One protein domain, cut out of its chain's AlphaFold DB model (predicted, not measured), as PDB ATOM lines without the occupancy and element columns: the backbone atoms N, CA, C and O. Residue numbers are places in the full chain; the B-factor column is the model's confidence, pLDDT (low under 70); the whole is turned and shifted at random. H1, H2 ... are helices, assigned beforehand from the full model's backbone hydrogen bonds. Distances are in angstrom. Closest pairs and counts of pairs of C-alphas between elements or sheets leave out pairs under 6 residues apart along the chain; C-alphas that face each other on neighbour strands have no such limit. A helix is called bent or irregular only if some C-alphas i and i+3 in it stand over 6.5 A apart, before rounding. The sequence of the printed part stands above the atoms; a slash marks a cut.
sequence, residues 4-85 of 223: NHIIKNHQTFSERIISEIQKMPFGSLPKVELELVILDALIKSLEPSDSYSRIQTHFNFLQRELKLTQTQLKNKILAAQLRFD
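What this domain is: This is residues 4 to 85 of the 223 residues of an uncharacterized protein of Crocinitomicaceae bacterium (UniProt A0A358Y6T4). H2 is the core of a small helical body: H1 folds back beside it as a helical hairpin, and H4 packs across it, about perpendicular. H3 packs with residues 51 to 55 on residues 43 to 44 of H2, and residues 22 to 28 stick out between H1 and H2. The printed part has 82 residues with four named helices, H1 to H4 in chain order, and no named strand; the class is all helix. It is compact, with a radius of gyration of the C-alphas of 12.5 A and spans of 35 by 27 by 22 A.

Where its parts are: H3, residues 51 to 65, is 19.3 A long and irregular: C-alphas 57 and 60 are 8.0 A apart. H4, residues 70 to 84, is 20.9 A long and ends with C-alpha 84 at (24.885, -163.443, -17.458). H2, residues 31 to 44, is 20.0 A long. H1, residues 10 to 21, is 16.7 A long and begins with C-alpha 10 at (21.018, -144.908, -19.987).

How they stand to each other: H4 touches H2, the hub, about perpendicular at 88 degrees; this involves residues 36 to 40 of H2, and the closest C-alphas, of Leu 36 and Ala 80, are 5.2 A apart. H3 and H4 only just touch, with 3 pairs of C-alphas within 8 A, the closest those of Gln 63 and Leu 73 at 6.5 A. H3 touches H2 at a steep tilt of 58 degrees, opposite ways; the closest C-alphas, of Ile 43 and Arg 54, are 6.9 A apart. H1 and H2, a hairpin, touch at a shallow tilt of 32 degrees, only just short of steep, opposite ways; the closest C-alphas, of Phe 13 and Ala 41, are 4.9 A apart. H1 is apart from H3 and H4. Every O i to N i+4 pair is within hydrogen-bond range in H1, H2 and H4, and 8 of 11 are in H3.

The domain as a whole: The C-alphas farthest apart, of Pro 25 and Thr 57, are 34.9 A apart. The printed part has no cut; no link is long, and H3 to H4 is tight. Residues 4 to 6 and 51 to 52 are under 70 in pLDDT.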
ATOM      1  N   ASN A   4      27.441-140.314 -15.408       60.28
ATOM      2  CA  ASN A   4      26.512-139.772 -16.398       60.28
ATOM      3  C   ASN A   4      27.124-139.502 -17.781       60.28
ATOM      4  O   ASN A   4      26.428-139.640 -18.784       60.28
ATOM      5  N   HIS A   5      28.410-139.142 -17.872       61.06
ATOM      6  CA  HIS A   5      29.037-138.816 -19.163       61.06
ATOM      7  C   HIS A   5      29.467-140.041 -19.983       61.06
ATOM      8  O   HIS A   5      29.683-139.926 -21.199       61.06
ATOM      9  N   ILE A   6      29.622-141.191 -19.323       65.25
ATOM     10  CA  ILE A   6      30.237-142.399 -19.888       65.25
ATOM     11  C   ILE A   6      29.200-143.493 -20.147       65.25
ATOM     12  O   ILE A   6      29.338-144.222 -21.128       65.25
ATOM     13  N   ILE A   7      28.125-143.551 -19.354       70.50
ATOM     14  CA  ILE A   7      26.920-144.297 -19.726       70.50
ATOM     15  C   ILE A   7      26.323-143.592 -20.945       70.50
ATOM     16  O   ILE A   7      25.717-142.528 -20.838       70.50
ATOM     17  N   LYS A   8      26.557-144.152 -22.132       73.12
ATOM     18  CA  LYS A   8      26.014-143.604 -23.383       73.12
ATOM     19  C   LYS A   8      24.590-144.072 -23.622       73.12
ATOM     20  O   LYS A   8      23.815-143.356 -24.244       73.12
ATOM     21  N   ASN A   9      24.241-145.233 -23.072       78.94
ATOM     22  CA  ASN A   9      22.919-145.815 -23.206       78.94
ATOM     23  C   ASN A   9      22.257-146.027 -21.834       78.94
ATOM     24  O   ASN A   9      22.222-147.134 -21.292       78.94
ATOM     25  N   HIS A  10      21.748-144.928 -21.268       83.12
ATOM     26  CA  HIS A  10      21.018-144.908 -19.987       83.12
ATOM     27  C   HIS A  10      19.767-145.788 -20.007       83.12
ATOM     28  O   HIS A  10      19.407-146.386 -18.990       83.12
ATOM     29  N   GLN A  11      19.131-145.896 -21.174       85.25
ATOM     30  CA  GLN A  11      17.986-146.768 -21.386       85.25
ATOM     31  C   GLN A  11      18.399-148.239 -21.251       85.25
ATOM     32  O   GLN A  11      17.872-148.926 -20.381       85.25
ATOM     33  N   THR A  12      19.414-148.694 -21.994       83.44
ATOM     34  CA  THR A  12      19.939-150.068 -21.881       83.44
ATOM     35  C   THR A  12      20.412-150.396 -20.470       83.44
ATOM     36  O   THR A  12      20.167-151.501 -19.990       83.44
ATOM     37  N   PHE A  13      21.055-149.449 -19.781       89.12
ATOM     38  CA  PHE A  13      21.446-149.628 -18.383       89.12
ATOM     39  C   PHE A  13      20.230-149.926 -17.491       89.12
ATOM     40  O   PHE A  13      20.204-150.930 -16.777       89.12
ATOM     41  N   SER A  14      19.203-149.080 -17.565       90.12
ATOM     42  CA  SER A  14      18.017-149.176 -16.710       90.12
ATOM     43  C   SER A  14      17.162-150.401 -17.047       90.12
ATOM     44  O   SER A  14      16.767-151.146 -16.151       90.12
ATOM     45  N   GLU A  15      16.928-150.663 -18.335       90.81
ATOM     46  CA  GLU A  15      16.174-151.825 -18.821       90.81
ATOM     47  C   GLU A  15      16.830-153.140 -18.403       90.81
ATOM     48  O   GLU A  15      16.149-154.077 -17.973       90.81
ATOM     49  N   ARG A  16      18.165-153.217 -18.466       89.62
ATOM     50  CA  ARG A  16      18.906-154.402 -18.028       89.62
ATOM     51  C   ARG A  16      18.721-154.661 -16.535       89.62
ATOM     52  O   ARG A  16      18.446-155.792 -16.154       89.62
ATOM     53  N   ILE A  17      18.825-153.629 -15.699       91.25
ATOM     54  CA  ILE A  17      18.629-153.775 -14.250       91.25
ATOM     55  C   ILE A  17      17.202-154.229 -13.941       91.25
ATOM     56  O   ILE A  17      17.012-155.202 -13.214       91.25
ATOM     57  N   ILE A  18      16.203-153.551 -14.512       90.94
ATOM     58  CA  ILE A  18      14.790-153.861 -14.274       90.94
ATOM     59  C   ILE A  18      14.483-155.297 -14.712       90.94
ATOM     60  O   ILE A  18      13.903-156.057 -13.939       90.94
ATOM     61  N   SER A  19      14.919-155.689 -15.913       90.38
ATOM     62  CA  SER A  19      14.655-157.027 -16.452       90.38
ATOM     63  C   SER A  19      15.298-158.150 -15.637       90.38
ATOM     64  O   SER A  19      14.687-159.203 -15.492       90.38
ATOM     65  N   GLU A  20      16.498-157.958 -15.081       88.62
ATOM     66  CA  GLU A  20      17.131-158.975 -14.231       88.62
ATOM     67  C   GLU A  20      16.509-159.029 -12.828       88.62
ATOM     68  O   GLU A  20      16.259-160.120 -12.320       88.62
ATOM     69  N   ILE A  21      16.190-157.882 -12.215       88.81
ATOM     70  CA  ILE A  21      15.550-157.846 -10.888       88.81
ATOM     71  C   ILE A  21      14.157-158.489 -10.931       88.81
ATOM     72  O   ILE A  21      13.794-159.209 -10.006       88.81
ATOM     73  N   GLN A  22      13.398-158.296 -12.015       89.06
ATOM     74  CA  GLN A  22      12.068-158.894 -12.195       89.06
ATOM     75  C   GLN A  22      12.071-160.429 -12.248       89.06
ATOM     76  O   GLN A  22      11.030-161.044 -12.026       89.06
ATOM     77  N   LYS A  23      13.216-161.069 -12.516       87.94
ATOM     78  CA  LYS A  23      13.323-162.539 -12.531       87.94
ATOM     79  C   LYS A  23      13.301-163.156 -11.135       87.94
ATOM     80  O   LYS A  23      13.217-164.377 -11.023       87.94
ATOM     81  N   MET A  24      13.408-162.347 -10.082       81.88
ATOM     82  CA  MET A  24      13.411-162.810  -8.699       81.88
ATOM     83  C   MET A  24      12.340-162.089  -7.871       81.88
ATOM     84  O   MET A  24      12.026-160.929  -8.141       81.88
ATOM     85  N   PRO A  25      11.788-162.732  -6.827       81.81
ATOM     86  CA  PRO A  25      10.890-162.060  -5.897       81.81
ATOM     87  C   PRO A  25      11.574-160.863  -5.226       81.81
ATOM     88  O   PRO A  25      12.721-160.948  -4.770       81.81
ATOM     89  N   PHE A  26      10.856-159.745  -5.133       73.38
ATOM     90  CA  PHE A  26      11.354-158.532  -4.489       73.38
ATOM     91  C   PHE A  26      11.765-158.814  -3.032       73.38
ATOM     92  O   PHE A  26      11.075-159.528  -2.308       73.38
ATOM     93  N   GLY A  27      12.919-158.292  -2.606       73.19
ATOM     94  CA  GLY A  27      13.476-158.532  -1.267       73.19
ATOM     95  C   GLY A  27      14.215-159.866  -1.085       73.19
ATOM     96  O   GLY A  27      14.847-160.057  -0.052       73.19
ATOM     97  N   SER A  28      14.199-160.759  -2.082       83.50
ATOM     98  CA  SER A  28      14.942-162.032  -2.041       83.50
ATOM     99  C   SER A  28      16.293-161.982  -2.763       83.50
ATOM    100  O   SER A  28      17.052-162.944  -2.692       83.50
ATOM    101  N   LEU A  29      16.604-160.882  -3.460       84.56
ATOM    102  CA  LEU A  29      17.850-160.731  -4.211       84.56
ATOM    103  C   LEU A  29      19.023-160.463  -3.251       84.56
ATOM    104  O   LEU A  29      19.053-159.408  -2.608       84.56
ATOM    105  N   PRO A  30      20.017-161.365  -3.150       89.38
ATOM    106  CA  PRO A  30      21.192-161.122  -2.328       89.38
ATOM    107  C   PRO A  30      21.940-159.875  -2.806       89.38
ATOM    108  O   PRO A  30      22.053-159.632  -4.008       89.38
ATOM    109  N   LYS A  31      22.543-159.127  -1.875       90.19
ATOM    110  CA  LYS A  31      23.352-157.936  -2.194       90.19
ATOM    111  C   LYS A  31      24.386-158.205  -3.295       90.19
ATOM    112  O   LYS A  31      24.570-157.379  -4.181       90.19
ATOM    113  N   VAL A  32      25.036-159.368  -3.244       90.50
ATOM    114  CA  VAL A  32      26.041-159.772  -4.236       90.50
ATOM    115  C   VAL A  32      25.435-159.883  -5.637       90.50
ATOM    116  O   VAL A  32      26.030-159.376  -6.580       90.50
ATOM    117  N   GLU A  33      24.250-160.479  -5.787       90.12
ATOM    118  CA  GLU A  33      23.586-160.587  -7.092       90.12
ATOM    119  C   GLU A  33      23.197-159.209  -7.631       90.12
ATOM    120  O   GLU A  33      23.432-158.927  -8.802       90.12
ATOM    121  N   LEU A  34      22.687-158.320  -6.773       90.94
ATOM    122  CA  LEU A  34      22.376-156.946  -7.171       90.94
ATOM    123  C   LEU A  34      23.625-156.206  -7.678       90.94
ATOM    124  O   LEU A  34      23.572-155.544  -8.712       90.94
ATOM    125  N   GLU A  35      24.761-156.346  -6.990       92.88
ATOM    126  CA  GLU A  35      26.032-155.764  -7.439       92.88
ATOM    127  C   GLU A  35      26.475-156.314  -8.803       92.88
ATOM    128  O   GLU A  35      26.960-155.546  -9.635       92.88
ATOM    129  N   LEU A  36      26.304-157.619  -9.055       93.56
ATOM    130  CA  LEU A  36      26.635-158.226 -10.347       93.56
ATOM    131  C   LEU A  36      25.699-157.742 -11.462       93.56
ATOM    132  O   LEU A  36      26.184-157.439 -12.548       93.56
ATOM    133  N   VAL A  37      24.391-157.625 -11.198       92.81
ATOM    134  CA  VAL A  37      23.408-157.081 -12.156       92.81
ATOM    135  C   VAL A  37      23.757-155.644 -12.531       92.81
ATOM    136  O   VAL A  37      23.797-155.305 -13.713       92.81
ATOM    137  N   ILE A  38      24.050-154.798 -11.538       92.62
ATOM    138  CA  ILE A  38      24.422-153.397 -11.774       92.62
ATOM    139  C   ILE A  38      25.728-153.317 -12.568       92.62
ATOM    140  O   ILE A  38      25.826-152.521 -13.499       92.62
ATOM    141  N   LEU A  39      26.726-154.142 -12.233       93.38
ATOM    142  CA  LEU A  39      27.997-154.169 -12.955       93.38
ATOM    143  C   LEU A  39      27.823-154.629 -14.409       93.38
ATOM    144  O   LEU A  39      28.385-154.007 -15.309       93.38
ATOM    145  N   ASP A  40      27.042-155.685 -14.645       92.44
ATOM    146  CA  ASP A  40      26.726-156.185 -15.988       92.44
ATOM    147  C   ASP A  40      26.011-155.117 -16.824       92.44
ATOM    148  O   ASP A  40      26.429-154.817 -17.944       92.44
ATOM    149  N   ALA A  41      24.982-154.483 -16.254       91.75
ATOM    150  CA  ALA A  41      24.254-153.393 -16.890       91.75
ATOM    151  C   ALA A  41      25.166-152.203 -17.202       91.75
ATOM    152  O   ALA A  41      25.114-151.657 -18.306       91.75
ATOM    153  N   LEU A  42      26.036-151.828 -16.256       91.25
ATOM    154  CA  LEU A  42      27.004-150.756 -16.443       91.25
ATOM    155  C   LEU A  42      27.906-151.077 -17.629       91.25
ATOM    156  O   LEU A  42      27.930-150.295 -18.573       91.25
ATOM    157  N   ILE A  43      28.567-152.240 -17.640       90.06
ATOM    158  CA  ILE A  43      29.460-152.655 -18.731       90.06
ATOM    159  C   ILE A  43      28.713-152.659 -20.068       90.06
ATOM    160  O   ILE A  43      29.208-152.082 -21.034       90.06
ATOM    161  N   LYS A  44      27.499-153.221 -20.125       88.38
ATOM    162  CA  LYS A  44      26.658-153.283 -21.337       88.38
ATOM    163  C   LYS A  44      26.096-151.933 -21.798       88.38
ATOM    164  O   LYS A  44      25.570-151.848 -22.909       88.38
ATOM    165  N   SER A  45      26.273-150.866 -21.025       88.62
ATOM    166  CA  SER A  45      25.923-149.494 -21.419       88.62
ATOM    167  C   SER A  45      27.111-148.657 -21.925       88.62
ATOM    168  O   SER A  45      26.914-147.529 -22.387       88.62
ATOM    169  N   LEU A  46      28.336-149.197 -21.843       87.62
ATOM    170  CA  LEU A  46      29.571-148.543 -22.294       87.62
ATOM    171  C   LEU A  46      29.830-148.789 -23.783       87.62
ATOM    172  O   LEU A  46      29.589-149.890 -24.268       87.62
ATOM    173  N   GLU A  47      30.411-147.808 -24.472       81.50
ATOM    174  CA  GLU A  47      30.951-147.965 -25.833       81.50
ATOM    175  C   GLU A  47      32.421-148.422 -25.811       81.50
ATOM    176  O   GLU A  47      33.136-148.078 -24.869       81.50
ATOM    177  N   PRO A  48      32.940-149.124 -26.834       78.06
ATOM    178  CA  PRO A  48      32.242-149.608 -28.031       78.06
ATOM    179  C   PRO A  48      31.263-150.745 -27.714       78.06
ATOM    180  O   PRO A  48      31.398-151.388 -26.687       78.06
ATOM    181  N   SER A  49      30.310-151.059 -28.588       70.12
ATOM    182  CA  SER A  49      29.316-152.113 -28.322       70.12
ATOM    183  C   SER A  49      29.884-153.547 -28.188       70.12
ATOM    184  O   SER A  49      29.234-154.423 -27.608       70.12
ATOM    185  N   ASP A  50      31.113-153.802 -28.624       72.56
ATOM    186  CA  ASP A  50      31.784-155.097 -28.472       72.56
ATOM    187  C   ASP A  50      32.233-155.364 -27.019       72.56
ATOM    188  O   ASP A  50      33.071-154.647 -26.471       72.56
ATOM    189  N   SER A  51      31.714-156.433 -26.398       66.19
ATOM    190  CA  SER A  51      31.986-156.800 -24.992       66.19
ATOM    191  C   SER A  51      33.485-156.906 -24.671       66.19
ATOM    192  O   SER A  51      33.925-156.535 -23.577       66.19
ATOM    193  N   TYR A  52      34.296-157.354 -25.632       68.94
ATOM    194  CA  TYR A  52      35.738-157.523 -25.446       68.94
ATOM    195  C   TYR A  52      36.435-156.171 -25.316       68.94
ATOM    196  O   TYR A  52      37.182-155.921 -24.364       68.94
ATOM    197  N   SER A  53      36.112-155.276 -26.240       74.44
ATOM    198  CA  SER A  53      36.664-153.933 -26.316       74.44
ATOM    199  C   SER A  53      36.152-153.030 -25.184       74.44
ATOM    200  O   SER A  53      36.922-152.197 -24.703       74.44
ATOM    201  N   ARG A  54      34.922-153.221 -24.672       84.50
ATOM    202  CA  ARG A  54      34.373-152.453 -23.529       84.50
ATOM    203  C   ARG A  54      35.227-152.576 -22.281       84.50
ATOM    204  O   ARG A  54      35.674-151.569 -21.732       84.50
ATOM    205  N   ILE A  55      35.455-153.814 -21.837       85.38
ATOM    206  CA  ILE A  55      36.182-154.083 -20.593       85.38
ATOM    207  C   ILE A  55      37.608-153.559 -20.717       85.38
ATOM    208  O   ILE A  55      38.076-152.875 -19.813       85.38
ATOM    209  N   GLN A  56      38.277-153.816 -21.844       83.69
ATOM    210  CA  GLN A  56      39.636-153.329 -22.074       83.69
ATOM    211  C   GLN A  56      39.717-151.795 -22.057       83.69
ATOM    212  O   GLN A  56      40.631-151.240 -21.452       83.69
ATOM    213  N   THR A  57      38.758-151.115 -22.690       85.94
ATOM    214  CA  THR A  57      38.746-149.648 -22.811       85.94
ATOM    215  C   THR A  57      38.461-148.967 -21.474       85.94
ATOM    216  O   THR A  57      39.093-147.967 -21.138       85.94
ATOM    217  N   HIS A  58      37.540-149.520 -20.681       88.62
ATOM    218  CA  HIS A  58      37.022-148.859 -19.479       88.62
ATOM    219  C   HIS A  58      37.529-149.439 -18.163       88.62
ATOM    220  O   HIS A  58      37.105-148.982 -17.106       88.62
ATOM    221  N   PHE A  59      38.451-150.406 -18.182       88.94
ATOM    222  CA  PHE A  59      38.908-151.084 -16.966       88.94
ATOM    223  C   PHE A  59      39.381-150.110 -15.875       88.94
ATOM    224  O   PHE A  59      38.907-150.165 -14.743       88.94
ATOM    225  N   ASN A  60      40.283-149.185 -16.218       89.06
ATOM    226  CA  ASN A  60      40.846-148.225 -15.259       89.06
ATOM    227  C   ASN A  60      39.787-147.246 -14.739       89.06
ATOM    228  O   ASN A  60      39.816-146.848 -13.574       89.06
ATOM    229  N   PHE A  61      38.841-146.871 -15.601       88.88
ATOM    230  CA  PHE A  61      37.706-146.042 -15.223       88.88
ATOM    231  C   PHE A  61      36.824-146.768 -14.201       88.88
ATOM    232  O   PHE A  61      36.610-146.255 -13.105       88.88
ATOM    233  N   LEU A  62      36.398-147.995 -14.515       90.38
ATOM    234  CA  LEU A  62      35.602-148.835 -13.621       90.38
ATOM    235  C   LEU A  62      36.319-149.062 -12.287       90.38
ATOM    236  O   LEU A  62      35.695-148.984 -11.234       90.38
ATOM    237  N   GLN A  63      37.634-149.285 -12.313       92.12
ATOM    238  CA  GLN A  63      38.433-149.467 -11.107       92.12
ATOM    239  C   GLN A  63      38.360-148.239 -10.188       92.12
ATOM    240  O   GLN A  63      38.132-148.377  -8.984       92.12
ATOM    241  N   ARG A  64      38.528-147.040 -10.761       90.62
ATOM    242  CA  ARG A  64      38.515-145.774 -10.023       90.62
ATOM    243  C   ARG A  64      37.128-145.434  -9.487       90.62
ATOM    244  O   ARG A  64      37.004-145.130  -8.304       90.62
ATOM    245  N   GLU A  65      36.101-145.493 -10.332       89.50
ATOM    246  CA  GLU A  65      34.752-145.067  -9.940       89.50
ATOM    247  C   GLU A  65      34.083-146.063  -8.986       89.50
ATOM    248  O   GLU A  65      33.418-145.655  -8.037       89.50
ATOM    249  N   LEU A  66      34.309-147.369  -9.176       90.38
ATOM    250  CA  LEU A  66      33.785-148.398  -8.270       90.38
ATOM    251  C   LEU A  66      34.648-148.574  -7.012       90.38
ATOM    252  O   LEU A  66      34.263-149.324  -6.116       90.38
ATOM    253  N   LYS A  67      35.801-147.892  -6.931       92.75
ATOM    254  CA  LYS A  67      36.761-147.967  -5.815       92.75
ATOM    255  C   LYS A  67      37.184-149.405  -5.497       92.75
ATOM    256  O   LYS A  67      37.264-149.808  -4.338       92.75
ATOM    257  N   LEU A  68      37.450-150.186  -6.540       93.19
ATOM    258  CA  LEU A  68      37.867-151.582  -6.429       93.19
ATOM    259  C   LEU A  68      39.358-151.720  -6.732       93.19
ATOM    260  O   LEU A  68      39.922-150.993  -7.544       93.19
ATOM    261  N   THR A  69      40.015-152.702  -6.124       93.44
ATOM    262  CA  THR A  69      41.332-153.145  -6.604       93.44
ATOM    263  C   THR A  69      41.195-153.834  -7.966       93.44
ATOM    264  O   THR A  69      40.125-154.336  -8.321       93.44
ATOM    265  N   GLN A  70      42.293-153.927  -8.724       90.06
ATOM    266  CA  GLN A  70      42.307-154.627 -10.013       90.06
ATOM    267  C   GLN A  70      41.799-156.072  -9.881       90.06
ATOM    268  O   GLN A  70      41.018-156.533 -10.712       90.06
ATOM    269  N   THR A  71      42.213-156.776  -8.825       89.62
ATOM    270  CA  THR A  71      41.793-158.157  -8.553       89.62
ATOM    271  C   THR A  71      40.302-158.244  -8.244       89.62
ATOM    272  O   THR A  71      39.609-159.074  -8.826       89.62
ATOM    273  N   GLN A  72      39.777-157.366  -7.381       92.50
ATOM    274  CA  GLN A  72      38.346-157.345  -7.059       92.50
ATOM    275  C   GLN A  72      37.488-157.059  -8.293       92.50
ATOM    276  O   GLN A  72      36.481-157.733  -8.499       92.50
ATOM    277  N   LEU A  73      37.895-156.097  -9.128       92.75
ATOM    278  CA  LEU A  73      37.173-155.775 -10.354       92.75
ATOM    279  C   LEU A  73      37.196-156.949 -11.339       92.75
ATOM    280  O   LEU A  73      36.140-157.332 -11.832       92.75
ATOM    281  N   LYS A  74      38.360-157.573 -11.578       89.81
ATOM    282  CA  LYS A  74      38.462-158.767 -12.439       89.81
ATOM    283  C   LYS A  74      37.560-159.900 -11.956       89.81
ATOM    284  O   LYS A  74      36.846-160.476 -12.767       89.81
ATOM    285  N   ASN A  75      37.545-160.173 -10.652       91.38
ATOM    286  CA  ASN A  75      36.712-161.229 -10.077       91.38
ATOM    287  C   ASN A  75      35.215-160.918 -10.211       91.38
ATOM    288  O   ASN A  75      34.440-161.808 -10.545       91.38
ATOM    289  N   LYS A  76      34.798-159.664  -9.989       93.69
ATOM    290  CA  LYS A  76      33.394-159.263 -10.170       93.69
ATOM    291  C   LYS A  76      32.968-159.292 -11.638       93.69
ATOM    292  O   LYS A  76      31.867-159.745 -11.922       93.69
ATOM    293  N   ILE A  77      33.837-158.863 -12.556       92.56
ATOM    294  CA  ILE A  77      33.597-158.976 -14.001       92.56
ATOM    295  C   ILE A  77      33.435-160.448 -14.378       92.56
ATOM    296  O   ILE A  77      32.430-160.797 -14.980       92.56
ATOM    297  N   LEU A  78      34.364-161.316 -13.967       90.31
ATOM    298  CA  LEU A  78      34.282-162.751 -14.243       90.31
ATOM    299  C   LEU A  78      32.985-163.361 -13.696       90.31
ATOM    300  O   LEU A  78      32.290-164.062 -14.420       90.31
ATOM    301  N   ALA A  79      32.628-163.063 -12.445       91.25
ATOM    302  CA  ALA A  79      31.396-163.559 -11.835       91.25
ATOM    303  C   ALA A  79      30.142-163.083 -12.589       91.25
ATOM    304  O   ALA A  79      29.246-163.883 -12.845       91.25
ATOM    305  N   ALA A  80      30.091-161.807 -12.989       91.62
ATOM    306  CA  ALA A  80      28.994-161.273 -13.792       91.62
ATOM    307  C   ALA A  80      28.919-161.964 -15.163       91.62
ATOM    308  O   ALA A  80      27.844-162.378 -15.587       91.62
ATOM    309  N   GLN A  81      30.057-162.165 -15.825       89.88
ATOM    310  CA  GLN A  81      30.121-162.851 -17.112       89.88
ATOM    311  C   GLN A  81      29.685-164.316 -17.000       89.88
ATOM    312  O   GLN A  81      28.855-164.756 -17.780       89.88
ATOM    313  N   LEU A  82      30.146-165.064 -15.994       88.44
ATOM    314  CA  LEU A  82      29.697-166.443 -15.759       88.44
ATOM    315  C   LEU A  82      28.190-166.531 -15.475       88.44
ATOM    316  O   LEU A  82      27.544-167.518 -15.824       88.44
ATOM    317  N   ARG A  83      27.628-165.503 -14.833       89.12
ATOM    318  CA  ARG A  83      26.209-165.440 -14.482       89.12
ATOM    319  C   ARG A  83      25.322-165.084 -15.672       89.12
ATOM    320  O   ARG A  83      24.249-165.667 -15.822       89.12
ATOM    321  N   PHE A  84      25.744-164.115 -16.481       88.50
ATOM    322  CA  PHE A  84      24.885-163.443 -17.458       88.50
ATOM    323  C   PHE A  84      25.298-163.641 -18.915       88.50
ATOM    324  O   PHE A  84      24.450-163.494 -19.799       88.50
ATOM    325  N   ASP A  85      26.559-163.979 -19.176       84.62
ATOM    326  CA  ASP A  85      27.089-164.198 -20.515       84.62
ATOM    327  C   ASP A  85      27.262-165.701 -20.749       84.62
ATOM    328  O   ASP A  85      28.202-166.343 -20.282       84.62
TER     329      ASP A  85